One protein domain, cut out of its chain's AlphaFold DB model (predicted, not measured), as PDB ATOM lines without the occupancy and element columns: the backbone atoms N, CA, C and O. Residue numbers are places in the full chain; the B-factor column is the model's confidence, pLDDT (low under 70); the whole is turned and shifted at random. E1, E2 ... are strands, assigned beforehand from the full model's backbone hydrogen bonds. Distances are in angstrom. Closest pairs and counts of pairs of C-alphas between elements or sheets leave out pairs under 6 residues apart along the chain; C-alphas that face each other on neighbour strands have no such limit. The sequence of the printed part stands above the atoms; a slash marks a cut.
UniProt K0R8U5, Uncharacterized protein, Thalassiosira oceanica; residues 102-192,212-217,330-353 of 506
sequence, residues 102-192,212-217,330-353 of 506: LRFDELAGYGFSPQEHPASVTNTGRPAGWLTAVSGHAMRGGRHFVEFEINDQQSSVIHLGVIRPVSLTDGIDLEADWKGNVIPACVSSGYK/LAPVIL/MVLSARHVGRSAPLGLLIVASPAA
ATOM      1  N   LEU A 102     239.401 222.433 182.933       90.69
ATOM      2  CA  LEU A 102     239.008 222.685 184.321       90.69
ATOM      3  C   LEU A 102     240.106 223.469 185.036       90.69
ATOM      4  O   LEU A 102     241.295 223.183 184.890       90.69
ATOM      5  N   ARG A 103     239.684 224.456 185.822       92.62
ATOM      6  CA  ARG A 103     240.576 225.307 186.601       92.62
ATOM      7  C   ARG A 103     239.907 225.829 187.858       92.62
ATOM      8  O   ARG A 103     238.679 225.855 187.923       92.62
ATOM      9  N   PHE A 104     240.705 226.258 188.825       91.88
ATOM     10  CA  PHE A 104     240.224 226.944 190.020       91.88
ATOM     11  C   PHE A 104     240.316 228.456 189.802       91.88
ATOM     12  O   PHE A 104     241.360 229.062 190.027       91.88
ATOM     13  N   ASP A 105     239.233 229.042 189.291       89.06
ATOM     14  CA  ASP A 105     239.117 230.480 189.014       89.06
ATOM     15  C   ASP A 105     239.099 231.332 190.292       89.06
ATOM     16  O   ASP A 105     239.501 232.498 190.275       89.06
ATOM     17  N   GLU A 106     238.617 230.758 191.395       90.31
ATOM     18  CA  GLU A 106     238.295 231.479 192.620       90.31
ATOM     19  C   GLU A 106     238.848 230.745 193.849       90.31
ATOM     20  O   GLU A 106     238.610 229.553 194.054       90.31
ATOM     21  N   LEU A 107     239.617 231.476 194.660       90.88
ATOM     22  CA  LEU A 107     240.333 230.974 195.832       90.88
ATOM     23  C   LEU A 107     240.003 231.864 197.038       90.88
ATOM     24  O   LEU A 107     240.225 233.077 196.993       90.88
ATOM     25  N   ALA A 108     239.485 231.282 198.116       88.94
ATOM     26  CA  ALA A 108     239.087 231.983 199.337       88.94
ATOM     27  C   ALA A 108     239.774 231.394 200.580       88.94
ATOM     28  O   ALA A 108     239.990 230.184 200.674       88.94
ATOM     29  N   GLY A 109     240.115 232.258 201.541       88.25
ATOM     30  CA  GLY A 109     240.970 231.914 202.686       88.25
ATOM     31  C   GLY A 109     242.465 232.196 202.455       88.25
ATOM     32  O   GLY A 109     242.876 232.658 201.391       88.25
ATOM     33  N   TYR A 110     243.293 231.947 203.476       84.50
ATOM     34  CA  TYR A 110     244.714 232.328 203.504       84.50
ATOM     35  C   TYR A 110     245.635 231.106 203.554       84.50
ATOM     36  O   TYR A 110     245.650 230.389 204.550       84.50
ATOM     37  N   GLY A 111     246.441 230.877 202.512       87.06
ATOM     38  CA  GLY A 111     247.401 229.762 202.504       87.06
ATOM     39  C   GLY A 111     247.662 229.095 201.154       87.06
ATOM     40  O   GLY A 111     248.605 228.310 201.069       87.06
ATOM     41  N   PHE A 112     246.906 229.413 200.100       88.38
ATOM     42  CA  PHE A 112     247.236 228.961 198.744       88.38
ATOM     43  C   PHE A 112     248.603 229.498 198.282       88.38
ATOM     44  O   PHE A 112     248.921 230.668 198.515       88.38
ATOM     45  N   SER A 113     249.404 228.654 197.628       87.56
ATOM     46  CA  SER A 113     250.637 229.074 196.949       87.56
ATOM     47  C   SER A 113     250.333 229.641 195.545       87.56
ATOM     48  O   SER A 113     249.199 229.537 195.064       87.56
ATOM     49  N   PRO A 114     251.310 230.272 194.862       81.62
ATOM     50  CA  PRO A 114     251.165 230.650 193.460       81.62
ATOM     51  C   PRO A 114     250.870 229.426 192.581       81.62
ATOM     52  O   PRO A 114     251.653 228.487 192.504       81.62
ATOM     53  N   GLN A 115     249.729 229.455 191.897       83.31
ATOM     54  CA  GLN A 115     249.232 228.340 191.096       83.31
ATOM     55  C   GLN A 115     250.063 228.126 189.814       83.31
ATOM     56  O   GLN A 115     249.929 228.872 188.839       83.31
ATOM     57  N   GLU A 116     250.887 227.073 189.796       86.88
ATOM     58  CA  GLU A 116     251.694 226.670 188.628       86.88
ATOM     59  C   GLU A 116     250.845 226.151 187.459       86.88
ATOM     60  O   GLU A 116     251.178 226.348 186.287       86.88
ATOM     61  N   HIS A 117     249.739 225.471 187.766       88.44
ATOM     62  CA  HIS A 117     248.816 224.893 186.791       88.44
ATOM     63  C   HIS A 117     247.383 225.294 187.147       88.44
ATOM     64  O   HIS A 117     246.970 225.046 188.276       88.44
ATOM     65  N   PRO A 118     246.583 225.843 186.213       89.25
ATOM     66  CA  PRO A 118     245.246 226.360 186.521       89.25
ATOM     67  C   PRO A 118     244.290 225.283 187.070       89.25
ATOM     68  O   PRO A 118     243.399 225.582 187.861       89.25
ATOM     69  N   ALA A 119     244.516 224.019 186.699       91.69
ATOM     70  CA  ALA A 119     243.798 222.836 187.179       91.69
ATOM     71  C   ALA A 119     244.263 222.311 188.554       91.69
ATOM     72  O   ALA A 119     243.781 221.264 188.978       91.69
ATOM     73  N   SER A 120     245.208 222.981 189.222       92.69
ATOM     74  CA  SER A 120     245.830 222.539 190.476       92.69
ATOM     75  C   SER A 120     245.733 223.610 191.562       92.69
ATOM     76  O   SER A 120     245.829 224.801 191.266       92.69
ATOM     77  N   VAL A 121     245.582 223.217 192.825       91.62
ATOM     78  CA  VAL A 121     245.771 224.109 193.981       91.62
ATOM     79  C   VAL A 121     246.728 223.496 194.986       91.62
ATOM     80  O   VAL A 121     246.670 222.298 195.260       91.62
ATOM     81  N   THR A 122     247.580 224.347 195.557       91.31
ATOM     82  CA  THR A 122     248.610 223.943 196.513       91.31
ATOM     83  C   THR A 122     248.469 224.720 197.818       91.31
ATOM     84  O   THR A 122     248.344 225.946 197.803       91.31
ATOM     85  N   ASN A 123     248.487 224.020 198.955       89.00
ATOM     86  CA  ASN A 123     248.457 224.625 200.291       89.00
ATOM     87  C   ASN A 123     249.883 224.765 200.855       89.00
ATOM     88  O   ASN A 123     250.608 223.777 200.949       89.00
ATOM     89  N   THR A 124     250.251 225.974 201.294       87.75
ATOM     90  CA  THR A 124     251.549 226.304 201.929       87.75
ATOM     91  C   THR A 124     251.676 225.860 203.395       87.75
ATOM     92  O   THR A 124     252.628 226.239 204.076       87.75
ATOM     93  N   GLY A 125     250.703 225.112 203.925       79.88
ATOM     94  CA  GLY A 125     250.750 224.540 205.276       79.88
ATOM     95  C   GLY A 125     250.614 225.559 206.415       79.88
ATOM     96  O   GLY A 125     250.873 225.230 207.572       79.88
ATOM     97  N   ARG A 126     250.215 226.807 206.126       76.38
ATOM     98  CA  ARG A 126     249.995 227.832 207.161       76.38
ATOM     99  C   ARG A 126     248.771 227.451 208.016       76.38
ATOM    100  O   ARG A 126     247.683 227.313 207.462       76.38
ATOM    101  N   PRO A 127     248.898 227.308 209.351       66.75
ATOM    102  CA  PRO A 127     247.887 226.653 210.194       66.75
ATOM    103  C   PRO A 127     246.711 227.574 210.588       66.75
ATOM    104  O   PRO A 127     246.273 227.566 211.734       66.75
ATOM    105  N   ALA A 128     246.230 228.419 209.671       66.06
ATOM    106  CA  ALA A 128     245.355 229.552 209.979       66.06
ATOM    107  C   ALA A 128     244.103 229.622 209.082       66.06
ATOM    108  O   ALA A 128     243.949 230.537 208.274       66.06
ATOM    109  N   GLY A 129     243.177 228.683 209.292       81.31
ATOM    110  CA  GLY A 129     241.806 228.750 208.772       81.31
ATOM    111  C   GLY A 129     241.464 227.727 207.688       81.31
ATOM    112  O   GLY A 129     242.259 226.856 207.343       81.31
ATOM    113  N   TRP A 130     240.236 227.842 207.181       83.62
ATOM    114  CA  TRP A 130     239.706 227.025 206.092       83.62
ATOM    115  C   TRP A 130     240.170 227.582 204.741       83.62
ATOM    116  O   TRP A 130     240.194 228.800 204.543       83.62
ATOM    117  N   LEU A 131     240.518 226.690 203.814       88.06
ATOM    118  CA  LEU A 131     240.911 227.025 202.447       88.06
ATOM    119  C   LEU A 131     239.889 226.486 201.461       88.06
ATOM    120  O   LEU A 131     239.601 225.293 201.460       88.06
ATOM    121  N   THR A 132     239.394 227.356 200.589       90.94
ATOM    122  CA  THR A 132     238.295 227.046 199.677       90.94
ATOM    123  C   THR A 132     238.703 227.348 198.239       90.94
ATOM    124  O   THR A 132     239.015 228.492 197.918       90.94
ATOM    125  N   ALA A 133     238.698 226.334 197.376       91.75
ATOM    126  CA  ALA A 133     238.964 226.472 195.945       91.75
ATOM    127  C   ALA A 133     237.710 226.115 195.140       91.75
ATOM    128  O   ALA A 133     237.088 225.075 195.370       91.75
ATOM    129  N   VAL A 134     237.345 226.981 194.198       92.31
ATOM    130  CA  VAL A 134     236.115 226.885 193.404       92.31
ATOM    131  C   VAL A 134     236.455 226.962 191.920       92.31
ATOM    132  O   VAL A 134     237.295 227.761 191.497       92.31
ATOM    133  N   SER A 135     235.807 226.124 191.110       92.06
ATOM    134  CA  SER A 135     235.903 226.234 189.652       92.06
ATOM    135  C   SER A 135     234.837 227.171 189.092       92.06
ATOM    136  O   SER A 135     233.656 227.008 189.397       92.06
ATOM    137  N   GLY A 136     235.224 228.073 188.182       89.06
ATOM    138  CA  GLY A 136     234.299 228.912 187.409       89.06
ATOM    139  C   GLY A 136     233.473 228.134 186.374       89.06
ATOM    140  O   GLY A 136     232.639 228.709 185.673       89.06
ATOM    141  N   HIS A 137     233.666 226.815 186.285       88.31
ATOM    142  CA  HIS A 137     232.809 225.906 185.533       88.31
ATOM    143  C   HIS A 137     231.491 225.675 186.298       88.31
ATOM    144  O   HIS A 137     231.275 224.633 186.911       88.31
ATOM    145  N   ALA A 138     230.601 226.671 186.251       86.69
ATOM    146  CA  ALA A 138     229.155 226.490 186.412       86.69
ATOM    147  C   ALA A 138     228.557 225.886 185.125       86.69
ATOM    148  O   ALA A 138     229.144 226.048 184.055       86.69
ATOM    149  N   MET A 139     227.446 225.138 185.211       84.81
ATOM    150  CA  MET A 139     227.033 224.174 184.145       84.81
ATOM    151  C   MET A 139     225.509 223.896 183.766       84.81
ATOM    152  O   MET A 139     225.183 224.235 184.903       84.81
ATOM    153  N   ARG A 140     224.154 223.777 183.709       82.62
ATOM    154  CA  ARG A 140     223.368 223.412 182.477       82.62
ATOM    155  C   ARG A 140     222.798 221.948 182.246       82.62
ATOM    156  O   ARG A 140     222.985 221.389 181.173       82.62
ATOM    157  N   GLY A 141     222.150 221.321 183.253       75.38
ATOM    158  CA  GLY A 141     221.592 219.932 183.453       75.38
ATOM    159  C   GLY A 141     222.432 218.634 183.200       75.38
ATOM    160  O   GLY A 141     222.953 218.457 182.105       75.38
ATOM    161  N   GLY A 142     222.526 217.659 184.141       80.88
ATOM    162  CA  GLY A 142     223.217 216.357 183.887       80.88
ATOM    163  C   GLY A 142     223.674 215.460 185.078       80.88
ATOM    164  O   GLY A 142     223.204 215.608 186.205       80.88
ATOM    165  N   ARG A 143     224.576 214.486 184.798       82.31
ATOM    166  CA  ARG A 143     225.260 213.568 185.757       82.31
ATOM    167  C   ARG A 143     226.794 213.692 185.689       82.31
ATOM    168  O   ARG A 143     227.404 213.206 184.735       82.31
ATOM    169  N   HIS A 144     227.413 214.302 186.701       82.56
ATOM    170  CA  HIS A 144     228.834 214.666 186.668       82.56
ATOM    171  C   HIS A 144     229.810 213.565 187.044       82.56
ATOM    172  O   HIS A 144     229.552 212.786 187.955       82.56
ATOM    173  N   PHE A 145     231.002 213.659 186.447       87.38
ATOM    174  CA  PHE A 145     232.229 213.090 186.992       87.38
ATOM    175  C   PHE A 145     233.376 214.103 186.845       87.38
ATOM    176  O   PHE A 145     233.502 214.817 185.842       87.38
ATOM    177  N   VAL A 146     234.191 214.173 187.889       89.44
ATOM    178  CA  VAL A 146     235.458 214.900 187.956       89.44
ATOM    179  C   VAL A 146     236.397 214.052 188.801       89.44
ATOM    180  O   VAL A 146     235.984 213.482 189.810       89.44
ATOM    181  N   GLU A 147     237.637 213.930 188.355       92.12
ATOM    182  CA  GLU A 147     238.670 213.168 189.043       92.12
ATOM    183  C   GLU A 147     239.627 214.134 189.737       92.12
ATOM    184  O   GLU A 147     240.016 215.151 189.156       92.12
ATOM    185  N   PHE A 148     239.988 213.808 190.979       91.44
ATOM    186  CA  PHE A 148     240.873 214.605 191.820       91.44
ATOM    187  C   PHE A 148     242.100 213.796 192.235       91.44
ATOM    188  O   PHE A 148     241.988 212.763 192.897       91.44
ATOM    189  N   GLU A 149     243.279 214.300 191.894       93.44
ATOM    190  CA  GLU A 149     244.559 213.756 192.333       93.44
ATOM    191  C   GLU A 149     244.982 214.468 193.626       93.44
ATOM    192  O   GLU A 149     245.461 215.599 193.591       93.44
ATOM    193  N   ILE A 150     244.748 213.820 194.775       91.31
ATOM    194  CA  ILE A 150     245.150 214.316 196.101       91.31
ATOM    195  C   ILE A 150     246.567 213.830 196.415       91.31
ATOM    196  O   ILE A 150     246.748 212.696 196.880       91.31
ATOM    197  N   ASN A 151     247.542 214.717 196.228       89.25
ATOM    198  CA  ASN A 151     248.919 214.545 196.674       89.25
ATOM    199  C   ASN A 151     249.110 215.246 198.028       89.25
ATOM    200  O   ASN A 151     249.704 216.320 198.114       89.25
ATOM    201  N   ASP A 152     248.578 214.625 199.088       82.25
ATOM    202  CA  ASP A 152     248.885 214.970 200.481       82.25
ATOM    203  C   ASP A 152     249.786 213.893 201.111       82.25
ATOM    204  O   ASP A 152     249.523 212.694 200.981       82.25
ATOM    205  N   GLN A 153     250.841 214.333 201.799       76.69
ATOM    206  CA  GLN A 153     251.698 213.495 202.650       76.69
ATOM    207  C   GLN A 153     251.287 213.560 204.129       76.69
ATOM    208  O   GLN A 153     251.724 212.734 204.931       76.69
ATOM    209  N   GLN A 154     250.495 214.564 204.499       68.19
ATOM    210  CA  GLN A 154     249.994 214.789 205.846       68.19
ATOM    211  C   GLN A 154     248.553 214.269 205.973       68.19
ATOM    212  O   GLN A 154     248.045 213.535 205.125       68.19
ATOM    213  N   SER A 155     247.909 214.577 207.096       69.12
ATOM    214  CA  SER A 155     246.534 214.172 207.392       69.12
ATOM    215  C   SER A 155     245.578 215.363 207.302       69.12
ATOM    216  O   SER A 155     244.870 215.651 208.270       69.12
ATOM    217  N   SER A 156     245.592 216.094 206.182       80.12
ATOM    218  CA  SER A 156     244.659 217.208 205.963       80.12
ATOM    219  C   SER A 156     243.229 216.687 205.827       80.12
ATOM    220  O   SER A 156     242.991 215.633 205.233       80.12
ATOM    221  N   VAL A 157     242.250 217.432 206.346       85.56
ATOM    222  CA  VAL A 157     240.838 217.095 206.131       85.56
ATOM    223  C   VAL A 157     240.388 217.790 204.852       85.56
ATOM    224  O   VAL A 157     240.254 219.011 204.815       85.56
ATOM    225  N   ILE A 158     240.204 217.013 203.786       88.62
ATOM    226  CA  ILE A 158     239.793 217.514 202.471       88.62
ATOM    227  C   ILE A 158     238.332 217.134 202.247       88.62
ATOM    228  O   ILE A 158     237.999 215.959 202.097       88.62
ATOM    229  N   HIS A 159     237.470 218.141 202.193       90.38
ATOM    230  CA  HIS A 159     236.086 218.009 201.772       90.38
ATOM    231  C   HIS A 159     235.999 218.339 200.280       90.38
ATOM    232  O   HIS A 159     236.368 219.431 199.842       90.38
ATOM    233  N   LEU A 160     235.499 217.390 199.494       92.19
ATOM    234  CA  LEU A 160     235.169 217.585 198.086       92.19
ATOM    235  C   LEU A 160     233.653 217.719 197.981       92.19
ATOM    236  O   LEU A 160     232.920 216.960 198.612       92.19
ATOM    237  N   GLY A 161     233.177 218.697 197.219       91.44
ATOM    238  CA  GLY A 161     231.763 219.039 197.227       91.44
ATOM    239  C   GLY A 161     231.337 219.886 196.042       91.44
ATOM    240  O   GLY A 161     232.048 220.042 195.049       91.44
ATOM    241  N   VAL A 162     230.125 220.417 196.150       90.31
ATOM    242  CA  VAL A 162     229.428 221.064 195.044       90.31
ATOM    243  C   VAL A 162     228.588 222.221 195.592       90.31
ATOM    244  O   VAL A 162     227.747 222.015 196.463       90.31
ATOM    245  N   ILE A 163     228.817 223.435 195.085       87.00
ATOM    246  CA  ILE A 163     228.162 224.678 195.512       87.00
ATOM    247  C   ILE A 163     227.088 225.122 194.519       87.00
ATOM    248  O   ILE A 163     227.232 225.016 193.298       87.00
ATOM    249  N   ARG A 164     226.028 225.716 195.072       83.44
ATOM    250  CA  ARG A 164     225.173 226.682 194.376       83.44
ATOM    251  C   ARG A 164     225.629 228.082 194.792       83.44
ATOM    252  O   ARG A 164     225.532 228.374 195.982       83.44
ATOM    253  N   PRO A 165     226.147 228.924 193.882       78.19
ATOM    254  CA  PRO A 165     226.364 230.333 194.191       78.19
ATOM    255  C   PRO A 165     225.032 230.966 194.607       78.19
ATOM    256  O   PRO A 165     224.019 230.734 193.947       78.19
ATOM    257  N   VAL A 166     225.028 231.731 195.699       73.62
ATOM    258  CA  VAL A 166     223.832 232.413 196.213       73.62
ATOM    259  C   VAL A 166     224.029 233.917 196.068       73.62
ATOM    260  O   VAL A 166     224.996 234.477 196.584       73.62
ATOM    261  N   SER A 167     223.111 234.576 195.368       67.50
ATOM    262  CA  SER A 167     223.065 236.029 195.234       67.50
ATOM    263  C   SER A 167     222.502 236.668 196.507       67.50
ATOM    264  O   SER A 167     221.313 236.941 196.628       67.50
ATOM    265  N   LEU A 168     223.384 236.985 197.461       66.44
ATOM    266  CA  LEU A 168     223.028 237.750 198.670       66.44
ATOM    267  C   LEU A 168     222.599 239.210 198.382       66.44
ATOM    268  O   LEU A 168     222.356 239.984 199.300       66.44
ATOM    269  N   THR A 169     222.503 239.602 197.110       57.97
ATOM    270  CA  THR A 169     221.928 240.875 196.656       57.97
ATOM    271  C   THR A 169     220.410 240.933 196.780       57.97
ATOM    272  O   THR A 169     219.848 242.026 196.787       57.97
ATOM    273  N   ASP A 170     219.744 239.782 196.870       62.06
ATOM    274  CA  ASP A 170     218.317 239.663 196.550       62.06
ATOM    275  C   ASP A 170     217.419 239.821 197.793       62.06
ATOM    276  O   ASP A 170     216.330 239.261 197.872       62.06
ATOM    277  N   GLY A 171     217.893 240.591 198.781       62.25
ATOM    278  CA  GLY A 171     217.186 240.864 200.037       62.25
ATOM    279  C   GLY A 171     217.248 239.745 201.080       62.25
ATOM    280  O   GLY A 171     216.546 239.845 202.079       62.25
ATOM    281  N   ILE A 172     218.076 238.715 200.862       66.81
ATOM    282  CA  ILE A 172     218.269 237.591 201.792       66.81
ATOM    283  C   ILE A 172     218.823 238.111 203.122       66.81
ATOM    284  O   ILE A 172     219.927 238.663 203.168       66.81
ATOM    285  N   ASP A 173     218.083 237.889 204.202       69.25
ATOM    286  CA  ASP A 173     218.514 238.214 205.555       69.25
ATOM    287  C   ASP A 173     219.387 237.066 206.089       69.25
ATOM    288  O   ASP A 173     218.925 235.946 206.326       69.25
ATOM    289  N   LEU A 174     220.684 237.337 206.260       68.12
ATOM    290  CA  LEU A 174     221.658 236.355 206.744       68.12
ATOM    291  C   LEU A 174     221.431 235.907 208.197       68.12
ATOM    292  O   LEU A 174     222.013 234.897 208.587       68.12
ATOM    293  N   GLU A 175     220.621 236.615 208.988       64.56
ATOM    294  CA  GLU A 175     220.246 236.206 210.346       64.56
ATOM    295  C   GLU A 175     218.851 235.558 210.393       64.56
ATOM    296  O   GLU A 175     218.648 234.614 211.160       64.56
ATOM    297  N   ALA A 176     217.896 236.010 209.568       70.38
ATOM    298  CA  ALA A 176     216.524 235.487 209.582       70.38
ATOM    299  C   ALA A 176     216.289 234.279 208.649       70.38
ATOM    300  O   ALA A 176     215.640 233.311 209.062       70.38
ATOM    301  N   ASP A 177     216.817 234.294 207.419       74.81
ATOM    302  CA  ASP A 177     216.614 233.209 206.443       74.81
ATOM    303  C   ASP A 177     217.541 232.010 206.713       74.81
ATOM    304  O   ASP A 177     217.188 230.852 206.466       74.81
ATOM    305  N   TRP A 178     218.738 232.268 207.253       71.06
ATOM    306  CA  TRP A 178     219.754 231.251 207.523       71.06
ATOM    307  C   TRP A 178     219.748 230.829 208.995       71.06
ATOM    308  O   TRP A 178     220.380 231.441 209.850       71.06
ATOM    309  N   LYS A 179     219.104 229.694 209.293       66.25
ATOM    310  CA  LYS A 179     219.096 229.065 210.633       66.25
ATOM    311  C   LYS A 179     220.432 228.387 210.998       66.25
ATOM    312  O   LYS A 179     220.456 227.229 211.415       66.25
ATOM    313  N   GLY A 180     221.552 229.086 210.824       68.44
ATOM    314  CA  GLY A 180     222.898 228.596 211.109       68.44
ATOM    315  C   GLY A 180     223.958 229.693 210.992       68.44
ATOM    316  O   GLY A 180     223.775 230.674 210.281       68.44
ATOM    317  N   ASN A 181     225.083 229.524 211.687       66.88
ATOM    318  CA  ASN A 181     226.168 230.509 211.709       66.88
ATOM    319  C   ASN A 181     226.906 230.562 210.356       66.88
ATOM    320  O   ASN A 181     227.746 229.705 210.066       66.88
ATOM    321  N   VAL A 182     226.594 231.569 209.536       64.94
ATOM    322  CA  VAL A 182     227.295 231.848 208.278       64.94
ATOM    323  C   VAL A 182     228.594 232.594 208.576       64.94
ATOM    324  O   VAL A 182     228.585 233.783 208.880       64.94
ATOM    325  N   ILE A 183     229.732 231.911 208.434       65.00
ATOM    326  CA  ILE A 183     231.054 232.549 208.481       65.00
ATOM    327  C   ILE A 183     231.394 233.046 207.063       65.00
ATOM    328  O   ILE A 183     231.677 232.214 206.195       65.00
ATOM    329  N   PRO A 184     231.382 234.366 206.782       63.81
ATOM    330  CA  PRO A 184     231.688 234.885 205.452       63.81
ATOM    331  C   PRO A 184     233.159 234.637 205.093       63.81
ATOM    332  O   PRO A 184     234.072 235.127 205.759       63.81
ATOM    333  N   ALA A 185     233.400 233.893 204.013       63.97
ATOM    334  CA  ALA A 185     234.748 233.628 203.527       63.97
ATOM    335  C   ALA A 185     235.280 234.816 202.706       63.97
ATOM    336  O   ALA A 185     234.695 235.199 201.691       63.97
ATOM    337  N   CYS A 186     236.424 235.381 203.100       63.50
ATOM    338  CA  CYS A 186     237.112 236.385 202.289       63.50
ATOM    339  C   CYS A 186     237.669 235.749 201.004       63.50
ATOM    340  O   CYS A 186     238.674 235.031 201.033       63.50
ATOM    341  N   VAL A 187     237.024 236.038 199.873       60.84
ATOM    342  CA  VAL A 187     237.470 235.621 198.538       60.84
ATOM    343  C   VAL A 187     238.680 236.445 198.096       60.84
ATOM    344  O   VAL A 187     238.619 237.672 198.020       60.84
ATOM    345  N   SER A 188     239.770 235.772 197.721       59.94
ATOM    346  CA  SER A 188     240.909 236.386 197.033       59.94
ATOM    347  C   SER A 188     240.804 236.157 195.521       59.94
ATOM    348  O   SER A 188     241.398 235.236 194.964       59.94
ATOM    349  N   SER A 189     240.040 237.011 194.828       55.22
ATOM    350  CA  SER A 189     239.913 236.985 193.361       55.22
ATOM    351  C   SER A 189     241.223 237.437 192.696       55.22
ATOM    352  O   SER A 189     241.434 238.607 192.373       55.22
ATOM    353  N   GLY A 190     242.163 236.492 192.590       54.62
ATOM    354  CA  GLY A 190     243.590 236.813 192.546       54.62
ATOM    355  C   GLY A 190     244.455 236.061 191.536       54.62
ATOM    356  O   GLY A 190     245.610 236.466 191.380       54.62
ATOM    357  N   TYR A 191     243.964 235.035 190.825       54.28
ATOM    358  CA  TYR A 191     244.804 234.363 189.825       54.28
ATOM    359  C   TYR A 191     245.051 235.263 188.607       54.28
ATOM    360  O   TYR A 191     244.220 235.410 187.711       54.28
ATOM    361  N   LYS A 192     246.237 235.873 188.582       57.44
ATOM    362  CA  LYS A 192     246.800 236.551 187.415       57.44
ATOM    363  C   LYS A 192     247.849 235.622 186.802       57.44
ATOM    364  O   LYS A 192     248.962 235.583 187.331       57.44
ATOM    365  N   LEU A 212     230.691 234.301 198.963       47.16
ATOM    366  CA  LEU A 212     230.410 232.872 198.951       47.16
ATOM    367  C   LEU A 212     230.102 232.418 200.383       47.16
ATOM    368  O   LEU A 212     230.992 232.359 201.231       47.16
ATOM    369  N   ALA A 213     228.838 232.071 200.627       44.78
ATOM    370  CA  ALA A 213     228.393 231.303 201.783       44.78
ATOM    371  C   ALA A 213     228.371 229.808 201.393       44.78
ATOM    372  O   ALA A 213     227.388 229.344 200.806       44.78
ATOM    373  N   PRO A 214     229.454 229.038 201.627       43.91
ATOM    374  CA  PRO A 214     229.500 227.632 201.245       43.91
ATOM    375  C   PRO A 214     228.540 226.812 202.113       43.91
ATOM    376  O   PRO A 214     228.822 226.535 203.279       43.91
ATOM    377  N   VAL A 215     227.420 226.370 201.534       41.28
ATOM    378  CA  VAL A 215     226.543 225.375 202.168       41.28
ATOM    379  C   VAL A 215     227.261 224.025 202.172       41.28
ATOM    380  O   VAL A 215     227.123 223.223 201.247       41.28
ATOM    381  N   ILE A 216     228.049 223.772 203.218       40.94
ATOM    382  CA  ILE A 216     228.630 222.456 203.482       40.94
ATOM    383  C   ILE A 216     227.504 221.552 203.995       40.94
ATOM    384  O   ILE A 216     227.269 221.424 205.196       40.94
ATOM    385  N   LEU A 217     226.782 220.933 203.058       37.53
ATOM    386  CA  LEU A 217     225.952 219.774 203.369       37.53
ATOM    387  C   LEU A 217     226.858 218.660 203.931       37.53
ATOM    388  O   LEU A 217     227.976 218.492 203.431       37.53
ATOM    389  N   MET A 330     250.861 220.353 199.951       49.59
ATOM    390  CA  MET A 330     249.757 219.496 199.509       49.59
ATOM    391  C   MET A 330     249.274 220.001 198.155       49.59
ATOM    392  O   MET A 330     248.809 221.139 198.090       49.59
ATOM    393  N   VAL A 331     249.336 219.166 197.115       60.12
ATOM    394  CA  VAL A 331     248.959 219.517 195.731       60.12
ATOM    395  C   VAL A 331     247.690 218.767 195.324       60.12
ATOM    396  O   VAL A 331     247.558 217.573 195.594       60.12
ATOM    397  N   LEU A 332     246.749 219.456 194.673       61.50
ATOM    398  CA  LEU A 332     245.433 218.909 194.342       61.50
ATOM    399  C   LEU A 332     244.993 219.283 192.923       61.50
ATOM    400  O   LEU A 332     244.599 220.420 192.671       61.50
ATOM    401  N   SER A 333     245.054 218.310 192.009       59.97
ATOM    402  CA  SER A 333     244.810 218.481 190.567       59.97
ATOM    403  C   SER A 333     243.452 217.911 190.135       59.97
ATOM    404  O   SER A 333     243.053 216.858 190.628       59.97
ATOM    405  N   ALA A 334     242.743 218.576 189.214       62.16
ATOM    406  CA  ALA A 334     241.402 218.192 188.754       62.16
ATOM    407  C   ALA A 334     241.329 217.905 187.241       62.16
ATOM    408  O   ALA A 334     241.892 218.640 186.428       62.16
ATOM    409  N   ARG A 335     240.579 216.867 186.834       60.72
ATOM    410  CA  ARG A 335     240.333 216.520 185.414       60.72
ATOM    411  C   ARG A 335     238.873 216.144 185.152       60.72
ATOM    412  O   ARG A 335     238.241 215.472 185.962       60.72
ATOM    413  N   HIS A 336     238.324 216.572 184.011       50.69
ATOM    414  CA  HIS A 336     236.937 216.278 183.634       50.69
ATOM    415  C   HIS A 336     236.818 214.972 182.842       50.69
ATOM    416  O   HIS A 336     237.578 214.742 181.901       50.69
ATOM    417  N   VAL A 337     235.809 214.162 183.174       48.09
ATOM    418  CA  VAL A 337     235.507 212.894 182.501       48.09
ATOM    419  C   VAL A 337     233.995 212.808 182.242       48.09
ATOM    420  O   VAL A 337     233.197 212.802 183.173       48.09
ATOM    421  N   GLY A 338     233.565 212.729 180.975       44.47
ATOM    422  CA  GLY A 338     232.171 212.400 180.614       44.47
ATOM    423  C   GLY A 338     231.305 213.519 180.003       44.47
ATOM    424  O   GLY A 338     231.769 214.289 179.164       44.47
ATOM    425  N   ARG A 339     229.999 213.508 180.329       39.03
ATOM    426  CA  ARG A 339     228.907 214.255 179.656       39.03
ATOM    427  C   ARG A 339     227.937 214.886 180.682       39.03
ATOM    428  O   ARG A 339     227.110 214.141 181.207       39.03
ATOM    429  N   SER A 340     228.019 216.186 181.027       36.81
ATOM    430  CA  SER A 340     227.215 216.704 182.162       36.81
ATOM    431  C   SER A 340     227.142 218.225 182.424       36.81
ATOM    432  O   SER A 340     227.965 218.999 181.950       36.81
ATOM    433  N   ALA A 341     226.211 218.569 183.330       42.38
ATOM    434  CA  ALA A 341     226.015 219.770 184.155       42.38
ATOM    435  C   ALA A 341     225.244 219.381 185.489       42.38
ATOM    436  O   ALA A 341     225.010 218.177 185.616       42.38
ATOM    437  N   PRO A 342     224.847 220.225 186.503       41.25
ATOM    438  CA  PRO A 342     224.754 221.694 186.539       41.25
ATOM    439  C   PRO A 342     225.120 222.477 187.830       41.25
ATOM    440  O   PRO A 342     224.336 223.311 188.284       41.25
ATOM    441  N   LEU A 343     226.246 222.229 188.493       35.59
ATOM    442  CA  LEU A 343     226.558 222.910 189.766       35.59
ATOM    443  C   LEU A 343     228.039 223.315 189.830       35.59
ATOM    444  O   LEU A 343     228.856 222.734 189.118       35.59
ATOM    445  N   GLY A 344     228.387 224.305 190.658       36.53
ATOM    446  CA  GLY A 344     229.770 224.768 190.814       36.53
ATOM    447  C   GLY A 344     230.606 223.780 191.629       36.53
ATOM    448  O   GLY A 344     230.131 223.239 192.625       36.53
ATOM    449  N   LEU A 345     231.848 223.527 191.220       48.53
ATOM    450  CA  LEU A 345     232.712 222.543 191.879       48.53
ATOM    451  C   LEU A 345     233.468 223.159 193.065       48.53
ATOM    452  O   LEU A 345     234.128 224.183 192.890       48.53
ATOM    453  N   LEU A 346     233.397 222.517 194.237       55.38
ATOM    454  CA  LEU A 346     233.998 222.976 195.493       55.38
ATOM    455  C   LEU A 346     235.074 222.012 196.005       55.38
ATOM    456  O   LEU A 346     234.867 220.801 196.074       55.38
ATOM    457  N   ILE A 347     236.160 222.589 196.510       58.53
ATOM    458  CA  ILE A 347     237.096 221.941 197.427       58.53
ATOM    459  C   ILE A 347     237.217 222.809 198.676       58.53
ATOM    460  O   ILE A 347     237.493 224.002 198.562       58.53
ATOM    461  N   VAL A 348     237.062 222.214 199.860       55.38
ATOM    462  CA  VAL A 348     237.403 222.841 201.143       55.38
ATOM    463  C   VAL A 348     238.454 221.988 201.842       55.38
ATOM    464  O   VAL A 348     238.184 220.853 202.230       55.38
ATOM    465  N   ALA A 349     239.651 222.535 202.023       52.53
ATOM    466  CA  ALA A 349     240.706 221.933 202.824       52.53
ATOM    467  C   ALA A 349     240.751 222.586 204.211       52.53
ATOM    468  O   ALA A 349     240.742 223.812 204.339       52.53
ATOM    469  N   SER A 350     240.834 221.755 205.247       40.38
ATOM    470  CA  SER A 350     241.010 222.178 206.634       40.38
ATOM    471  C   SER A 350     242.295 221.575 207.206       40.38
ATOM    472  O   SER A 350     242.495 220.357 207.091       40.38
ATOM    473  N   PRO A 351     243.178 222.377 207.831       44.06
ATOM    474  CA  PRO A 351     244.267 221.826 208.619       44.06
ATOM    475  C   PRO A 351     243.669 221.053 209.800       44.06
ATOM    476  O   PRO A 351     242.857 221.585 210.558       44.06
ATOM    477  N   ALA A 352     244.071 219.793 209.977       42.88
ATOM    478  CA  ALA A 352     243.640 219.019 211.134       42.88
ATOM    479  C   ALA A 352     244.101 219.716 212.425       42.88
ATOM    480  O   ALA A 352     245.282 220.039 212.575       42.88
ATOM    481  N   ALA A 353     243.174 219.947 213.358       42.34
ATOM    482  CA  ALA A 353     243.478 220.608 214.620       42.34
ATOM    483  C   ALA A 353     244.509 219.785 215.409       42.34
ATOM    484  O   ALA A 353     244.206 218.703 215.918       42.34
TER     485      ALA A 353
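Overview. This is residues 102 to 192, 212 to 217 and 330 to 353 of the 506 residues of an uncharacterized protein of Thalassiosira oceanica (UniProt K0R8U5). Little regular structure: a small sandwich of two antiparallel sheets face to face, E1-E3-E7-E5 and E2-E6-E4, with a long loop from which residues 175 to 181 stick out. The 121 printed residues hold seven named strands, E1 to E7 along the chain, with 38 residues; the class is all strand. It is compact, radius of gyration of the C-alphas 14.9 A, spanning 42 by 38 by 28 A.

Arrangement. E1, residues 106 to 108, neighbours E3, residues 131 to 134 (N 108 to O 132, 2.8 A). E7, residues 344 to 350, neighbours E3 (N 133 to O 347, 2.9 A) and E5, residues 157 to 163 (N 159 to O 348, 2.8 A). E6, residues 330 to 336, neighbours E2, residues 120 to 123 (N 121 to O 332, 3.0 A), and E4, residues 146 to 151 (N 149 to O 333, 2.9 A).

Along the chain. E1 begins at C-alpha 106 (238.295, 231.479, 192.620); E7, 19.6 A long, ends at C-alpha 350 (241.010, 222.178, 206.634). E6 measures 20.7 A.

Size, cuts and confidence. Cuts leave gaps of 20.4 A between C-alphas 192 and 212 and 24.1 A between 217 and 330. Links E1 to E2 and E3 to E4 are long. Fifty-seven residues, among them 330 to 353, have pLDDT under 70.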